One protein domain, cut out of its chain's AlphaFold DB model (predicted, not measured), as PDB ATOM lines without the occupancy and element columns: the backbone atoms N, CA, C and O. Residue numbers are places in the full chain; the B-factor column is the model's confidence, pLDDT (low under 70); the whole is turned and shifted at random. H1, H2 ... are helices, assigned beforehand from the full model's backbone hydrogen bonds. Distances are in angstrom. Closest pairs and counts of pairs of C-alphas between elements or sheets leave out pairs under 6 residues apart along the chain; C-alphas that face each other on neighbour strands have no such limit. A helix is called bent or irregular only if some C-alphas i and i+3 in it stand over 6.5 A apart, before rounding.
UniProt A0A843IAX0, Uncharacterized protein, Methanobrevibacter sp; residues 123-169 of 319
ATOM      1  N   ASN A 123     162.189 171.968 181.868       89.38
ATOM      2  CA  ASN A 123     162.922 172.016 183.133       89.38
ATOM      3  C   ASN A 123     163.737 170.735 183.363       89.38
ATOM      4  O   ASN A 123     164.876 170.807 183.807       89.38
ATOM      5  N   GLU A 124     163.201 169.564 183.007       89.12
ATOM      6  CA  GLU A 124     163.934 168.292 183.128       89.12
ATOM      7  C   GLU A 124     165.166 168.228 182.216       89.12
ATOM      8  O   GLU A 124     166.188 167.656 182.587       89.12
ATOM      9  N   LEU A 125     165.090 168.816 181.021       89.19
ATOM     10  CA  LEU A 125     166.229 168.903 180.110       89.19
ATOM     11  C   LEU A 125     167.325 169.833 180.645       89.19
ATOM     12  O   LEU A 125     168.494 169.599 180.344       89.19
ATOM     13  N   GLU A 126     166.965 170.836 181.450       83.19
ATOM     14  CA  GLU A 126     167.926 171.741 182.091       83.19
ATOM     15  C   GLU A 126     168.830 171.009 183.094       83.19
ATOM     16  O   GLU A 126     169.986 171.385 183.261       83.19
ATOM     17  N   ASP A 127     168.347 169.923 183.713       79.00
ATOM     18  CA  ASP A 127     169.163 169.093 184.612       79.00
ATOM     19  C   ASP A 127     170.292 168.353 183.885       79.00
ATOM     20  O   ASP A 127     171.288 167.977 184.504       79.00
ATOM     21  N   LEU A 128     170.096 168.048 182.599       77.62
ATOM     22  CA  LEU A 128     171.042 167.252 181.823       77.62
ATOM     23  C   LEU A 128     172.136 168.137 181.241       77.62
ATOM     24  O   LEU A 128     173.318 167.820 181.355       77.62
ATOM     25  N   GLU A 129     171.733 169.223 180.587       76.25
ATOM     26  CA  GLU A 129     172.648 170.130 179.912       76.25
ATOM     27  C   GLU A 129     171.975 171.491 179.692       76.25
ATOM     28  O   GLU A 129     170.790 171.572 179.365       76.25
ATOM     29  N   HIS A 130     172.750 172.573 179.808       78.94
ATOM     30  CA  HIS A 130     172.298 173.920 179.462       78.94
ATOM     31  C   HIS A 130     172.141 174.050 177.940       78.94
ATOM     32  O   HIS A 130     173.048 174.497 177.231       78.94
ATOM     33  N   ILE A 131     170.985 173.638 177.422       87.38
ATOM     34  CA  ILE A 131     170.672 173.655 175.990       87.38
ATOM     35  C   ILE A 131     169.695 174.771 175.629       87.38
ATOM     36  O   ILE A 131     168.816 175.158 176.395       87.38
ATOM     37  N   SER A 132     169.827 175.291 174.409       91.44
ATOM     38  CA  SER A 132     168.954 176.360 173.923       91.44
ATOM     39  C   SER A 132     167.489 175.907 173.831       91.44
ATOM     40  O   SER A 132     167.203 174.750 173.527       91.44
ATOM     41  N   TYR A 133     166.544 176.840 173.988       94.75
ATOM     42  CA  TYR A 133     165.108 176.554 173.825       94.75
ATOM     43  C   TYR A 133     164.747 175.964 172.455       94.75
ATOM     44  O   TYR A 133     163.800 175.188 172.346       94.75
ATOM     45  N   GLU A 134     165.506 176.308 171.411       94.88
ATOM     46  CA  GLU A 134     165.358 175.702 170.082       94.88
ATOM     47  C   GLU A 134     165.703 174.211 170.125       94.88
ATOM     48  O   GLU A 134     164.952 173.371 169.635       94.88
ATOM     49  N   LYS A 135     166.814 173.868 170.788       94.19
ATOM     50  CA  LYS A 135     167.228 172.478 170.947       94.19
ATOM     51  C   LYS A 135     166.261 171.697 171.829       94.19
ATOM     52  O   LYS A 135     165.944 170.557 171.503       94.19
ATOM     53  N   LYS A 136     165.747 172.306 172.903       94.88
ATOM     54  CA  LYS A 136     164.708 171.699 173.749       94.88
ATOM     55  C   LYS A 136     163.452 171.378 172.941       94.88
ATOM     56  O   LYS A 136     162.967 170.252 172.995       94.88
ATOM     57  N   ALA A 137     162.973 172.323 172.131       95.69
ATOM     58  CA  ALA A 137     161.844 172.100 171.231       95.69
ATOM     59  C   ALA A 137     162.101 170.946 170.242       95.69
ATOM     60  O   ALA A 137     161.243 170.080 170.070       95.69
ATOM     61  N   GLU A 138     163.297 170.887 169.643       95.31
ATOM     62  CA  GLU A 138     163.708 169.792 168.753       95.31
ATOM     63  C   GLU A 138     163.705 168.432 169.473       95.31
ATOM     64  O   GLU A 138     163.217 167.442 168.925       95.31
ATOM     65  N   LEU A 139     164.230 168.363 170.702       94.50
ATOM     66  CA  LEU A 139     164.261 167.132 171.496       94.50
ATOM     67  C   LEU A 139     162.858 166.677 171.904       94.50
ATOM     68  O   LEU A 139     162.557 165.489 171.784       94.50
ATOM     69  N   ILE A 140     161.987 167.604 172.315       94.12
ATOM     70  CA  ILE A 140     160.578 167.311 172.612       94.12
ATOM     71  C   ILE A 140     159.891 166.736 171.367       94.12
ATOM     72  O   ILE A 140     159.230 165.700 171.449       94.12
ATOM     73  N   GLN A 141     160.111 167.337 170.193       95.25
ATOM     74  CA  GLN A 141     159.561 166.825 168.940       95.25
ATOM     75  C   GLN A 141     160.107 165.435 168.597       95.25
ATOM     76  O   GLN A 141     159.331 164.552 168.243       95.25
ATOM     77  N   LYS A 142     161.420 165.215 168.712       94.25
ATOM     78  CA  LYS A 142     162.049 163.925 168.386       94.25
ATOM     79  C   LYS A 142     161.607 162.799 169.313       94.25
ATOM     80  O   LYS A 142     161.408 161.684 168.846       94.25
ATOM     81  N   ARG A 143     161.474 163.080 170.611       91.94
ATOM     82  CA  ARG A 143     161.157 162.067 171.625       91.94
ATOM     83  C   ARG A 143     159.659 161.804 171.756       91.94
ATOM     84  O   ARG A 143     159.274 160.657 171.934       91.94
ATOM     85  N   HIS A 144     158.826 162.840 171.661       91.19
ATOM     86  CA  HIS A 144     157.384 162.739 171.929       91.19
ATOM     87  C   HIS A 144     156.513 162.930 170.676       91.19
ATOM     88  O   HIS A 144     155.299 162.713 170.713       91.19
ATOM     89  N   GLY A 145     157.100 163.335 169.547       92.06
ATOM     90  CA  GLY A 145     156.356 163.687 168.334       92.06
ATOM     91  C   GLY A 145     155.573 164.998 168.459       92.06
ATOM     92  O   GLY A 145     154.726 165.283 167.618       92.06
ATOM     93  N   VAL A 146     155.822 165.792 169.507       94.19
ATOM     94  CA  VAL A 146     155.074 167.019 169.813       94.19
ATOM     95  C   VAL A 146     155.817 168.233 169.269       94.19
ATOM     96  O   VAL A 146     156.918 168.557 169.713       94.19
ATOM     97  N   LYS A 147     155.210 168.941 168.312       94.38
ATOM     98  CA  LYS A 147     155.780 170.173 167.754       94.38
ATOM     99  C   LYS A 147     155.428 171.370 168.639       94.38
ATOM    100  O   LYS A 147     154.331 171.918 168.546       94.38
ATOM    101  N   ILE A 148     156.382 171.798 169.459       94.69
ATOM    102  CA  ILE A 148     156.241 172.937 170.371       94.69
ATOM    103  C   ILE A 148     157.156 174.103 169.945       94.69
ATOM    104  O   ILE A 148     158.332 173.879 169.672       94.69
ATOM    105  N   PRO A 149     156.666 175.356 169.853       95.50
ATOM    106  CA  PRO A 149     157.527 176.506 169.572       95.50
ATOM    107  C   PRO A 149     158.504 176.793 170.717       95.50
ATOM    108  O   PRO A 149     158.121 176.721 171.885       95.50
ATOM    109  N   ARG A 150     159.723 177.255 170.402       96.00
ATOM    110  CA  ARG A 150     160.737 177.641 171.409       96.00
ATOM    111  C   ARG A 150     160.224 178.636 172.462       96.00
ATOM    112  O   ARG A 150     160.565 178.526 173.631       96.00
ATOM    113  N   GLN A 151     159.374 179.585 172.057       96.38
ATOM    114  CA  GLN A 151     158.776 180.582 172.959       96.38
ATOM    115  C   GLN A 151     157.818 179.937 173.963       96.38
ATOM    116  O   GLN A 151     157.726 180.370 175.106       96.38
ATOM    117  N   THR A 152     157.111 178.885 173.546       94.88
ATOM    118  CA  THR A 152     156.233 178.123 174.431       94.88
ATOM    119  C   THR A 152     157.048 177.303 175.428       94.88
ATOM    120  O   THR A 152     156.680 177.269 176.594       94.88
ATOM    121  N   VAL A 153     158.170 176.707 175.004       94.69
ATOM    122  CA  VAL A 153     159.107 176.028 175.921       94.69
ATOM    123  C   VAL A 153     159.619 177.006 176.981       94.69
ATOM    124  O   VAL A 153     159.488 176.735 178.168       94.69
ATOM    125  N   GLN A 154     160.100 178.180 176.558       94.56
ATOM    126  CA  GLN A 154     160.543 179.236 177.471       94.56
ATOM    127  C   GLN A 154     159.445 179.646 178.464       94.56
ATOM    128  O   GLN A 154     159.711 179.773 179.655       94.56
ATOM    129  N   TYR A 155     158.217 179.855 177.981       94.19
ATOM    130  CA  TYR A 155     157.088 180.214 178.837       94.19
ATOM    131  C   TYR A 155     156.777 179.120 179.864       94.19
ATOM    132  O   TYR A 155     156.620 179.437 181.036       94.19
ATOM    133  N   HIS A 156     156.725 177.851 179.445       93.12
ATOM    134  CA  HIS A 156     156.464 176.730 180.352       93.12
ATOM    135  C   HIS A 156     157.532 176.610 181.441       93.12
ATOM    136  O   HIS A 156     157.185 176.477 182.610       93.12
ATOM    137  N   GLU A 157     158.812 176.703 181.076       91.38
ATOM    138  CA  GLU A 157     159.903 176.675 182.055       91.38
ATOM    139  C   GLU A 157     159.778 177.816 183.058       91.38
ATOM    140  O   GLU A 157     159.824 177.575 184.259       91.38
ATOM    141  N   PHE A 158     159.530 179.036 182.576       90.31
ATOM    142  CA  PHE A 158     159.355 180.203 183.437       90.31
ATOM    143  C   PHE A 158     158.169 180.060 184.401       90.31
ATOM    144  O   PHE A 158     158.275 180.439 185.563       90.31
ATOM    145  N   THR A 159     157.034 179.522 183.948       89.75
ATOM    146  CA  THR A 159     155.857 179.362 184.816       89.75
ATOM    147  C   THR A 159     156.010 178.243 185.840       89.75
ATOM    148  O   THR A 159     155.432 178.328 186.915       89.75
ATOM    149  N   GLU A 160     156.779 177.204 185.516       86.38
ATOM    150  CA  GLU A 160     156.942 176.019 186.365       86.38
ATOM    151  C   GLU A 160     158.224 176.074 187.212       86.38
ATOM    152  O   GLU A 160     158.455 175.190 188.037       86.38
ATOM    153  N   SER A 161     159.085 177.082 187.019       84.06
ATOM    154  CA  SER A 161     160.428 177.101 187.606       84.06
ATOM    155  C   SER A 161     160.413 177.107 189.131       84.06
ATOM    156  O   SER A 161     161.221 176.418 189.741       84.06
ATOM    157  N   GLU A 162     159.512 177.857 189.770       84.44
ATOM    158  CA  GLU A 162     159.491 177.959 191.238       84.44
ATOM    159  C   GLU A 162     159.056 176.639 191.896       84.44
ATOM    160  O   GLU A 162     159.716 176.162 192.823       84.44
ATOM    161  N   GLU A 163     158.003 176.000 191.375       85.38
ATOM    162  CA  GLU A 163     157.557 174.682 191.843       85.38
ATOM    163  C   GLU A 163     158.627 173.614 191.575       85.38
ATOM    164  O   GLU A 163     158.912 172.777 192.435       85.38
ATOM    165  N   TYR A 164     159.252 173.657 190.396       85.62
ATOM    166  CA  TYR A 164     160.315 172.732 190.022       85.62
ATOM    167  C   TYR A 164     161.528 172.848 190.951       85.62
ATOM    168  O   TYR A 164     161.977 171.841 191.504       85.62
ATOM    169  N   LEU A 165     162.031 174.068 191.165       83.44
ATOM    170  CA  LEU A 165     163.177 174.329 192.036       83.44
ATOM    171  C   LEU A 165     162.885 173.923 193.483       83.44
ATOM    172  O   LEU A 165     163.721 173.260 194.087       83.44
ATOM    173  N   SER A 166     161.688 174.218 194.000       83.88
ATOM    174  CA  SER A 166     161.283 173.812 195.355       83.88
ATOM    175  C   SER A 166     161.339 172.291 195.536       83.88
ATOM    176  O   SER A 166     161.960 171.793 196.473       83.88
ATOM    177  N   LYS A 167     160.790 171.519 194.586       85.75
ATOM    178  CA  LYS A 167     160.852 170.044 194.623       85.75
ATOM    179  C   LYS A 167     162.283 169.511 194.527       85.75
ATOM    180  O   LYS A 167     162.621 168.495 195.139       85.75
ATOM    181  N   LYS A 168     163.138 170.162 193.733       82.56
ATOM    182  CA  LYS A 168     164.561 169.800 193.640       82.56
ATOM    183  C   LYS A 168     165.287 170.067 194.944       82.56
ATOM    184  O   LYS A 168     166.060 169.218 195.379       82.56
ATOM    185  N   GLU A 169     165.013 171.202 195.565       80.50
ATOM    186  CA  GLU A 169     165.592 171.576 196.842       80.50
ATOM    187  C   GLU A 169     165.204 170.580 197.938       80.50
ATOM    188  O   GLU A 169     166.075 170.069 198.639       80.50
TER     189      GLU A 169
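Overview. This is residues 123 to 169 of the 319 residues of an uncharacterized protein of Methanobrevibacter sp (UniProt A0A843IAX0). The model looks like a bracket: the bent helix H3 makes its long back with the arm H3a, H2 meets the beginning of that arm with its own first residues, 133 to 137, and makes a corner with it at one end, and the arm H3b turns off at the other. The very short helix H1 sits in the space between H2 and H3b, with few contacts. The printed part has 47 residues with three named helices, H1, H2 and H3 in that order, and no named strand; the class is all helix. It is compact, with a radius of gyration of the C-alphas of 10.8 A, yet its outline is elongated, spanning 30 by 19 by 17 A.

Arrangement. Start at the longest helix, H3, residues 150 to 169. By its hydrogen bonds it was assigned as one helix, but it is bent: C-alphas 159 and 162 are 7.5 A apart, where a regular helix has about 5 A. Its arms are H3a, residues 150 to 159, and H3b, residues 162 to 169, at a steep tilt of 69 degrees, only just short of about perpendicular. Now look at H2, residues 133 to 144, which touches H3a with residues 133 to 137 alone. Their closest C-alphas, those of Tyr 133 and Arg 150, are 5.1 A apart, and their lines are about perpendicular at 86 degrees. H2 and H3b are apart. Next find H1, residues 123 to 126, which is close to but not clearly touching H2, H3a and H3b. Its closest C-alphas to them are Leu 125 to Lys 136 of H2 at 7.1 A, Asn 123 to Glu 157 of H3a at 5.7 A, and Asn 123 to Tyr 164 of H3b at 7.4 A. In H2, H3a and H3b every O i to N i+4 pair is within hydrogen-bond range; H1 is too short for such a pair, and its one O i to N i+3 pair is within range.

Along the chain. Find C-alpha 150 at (160.737, 177.641, 171.409); from there H3a runs 14.4 A to C-alpha 159 at (155.857, 179.362, 184.816). Beyond residues 160 and 161, which belong to neither arm, H3b runs 10.5 A from Glu 162 to Glu 169, whose C-alpha is at (165.592, 171.576, 196.842). H2 measures 15.9 A from Tyr 133 to His 144. H1 begins at C-alpha 123, at (162.922, 172.016, 183.133), and ends 5.1 A away at Glu 126.

Size, cuts and confidence. Look for the two C-alphas farthest apart at Gly 145 and Glu 169, 31.0 A from each other. The printed part has no cut. The link from H1 to H2, with 6 residues, is short, and the link from H2 to H3, with 5 residues, is tight. The mean pLDDT of the printed part is 89.8, and no printed residue is under 70.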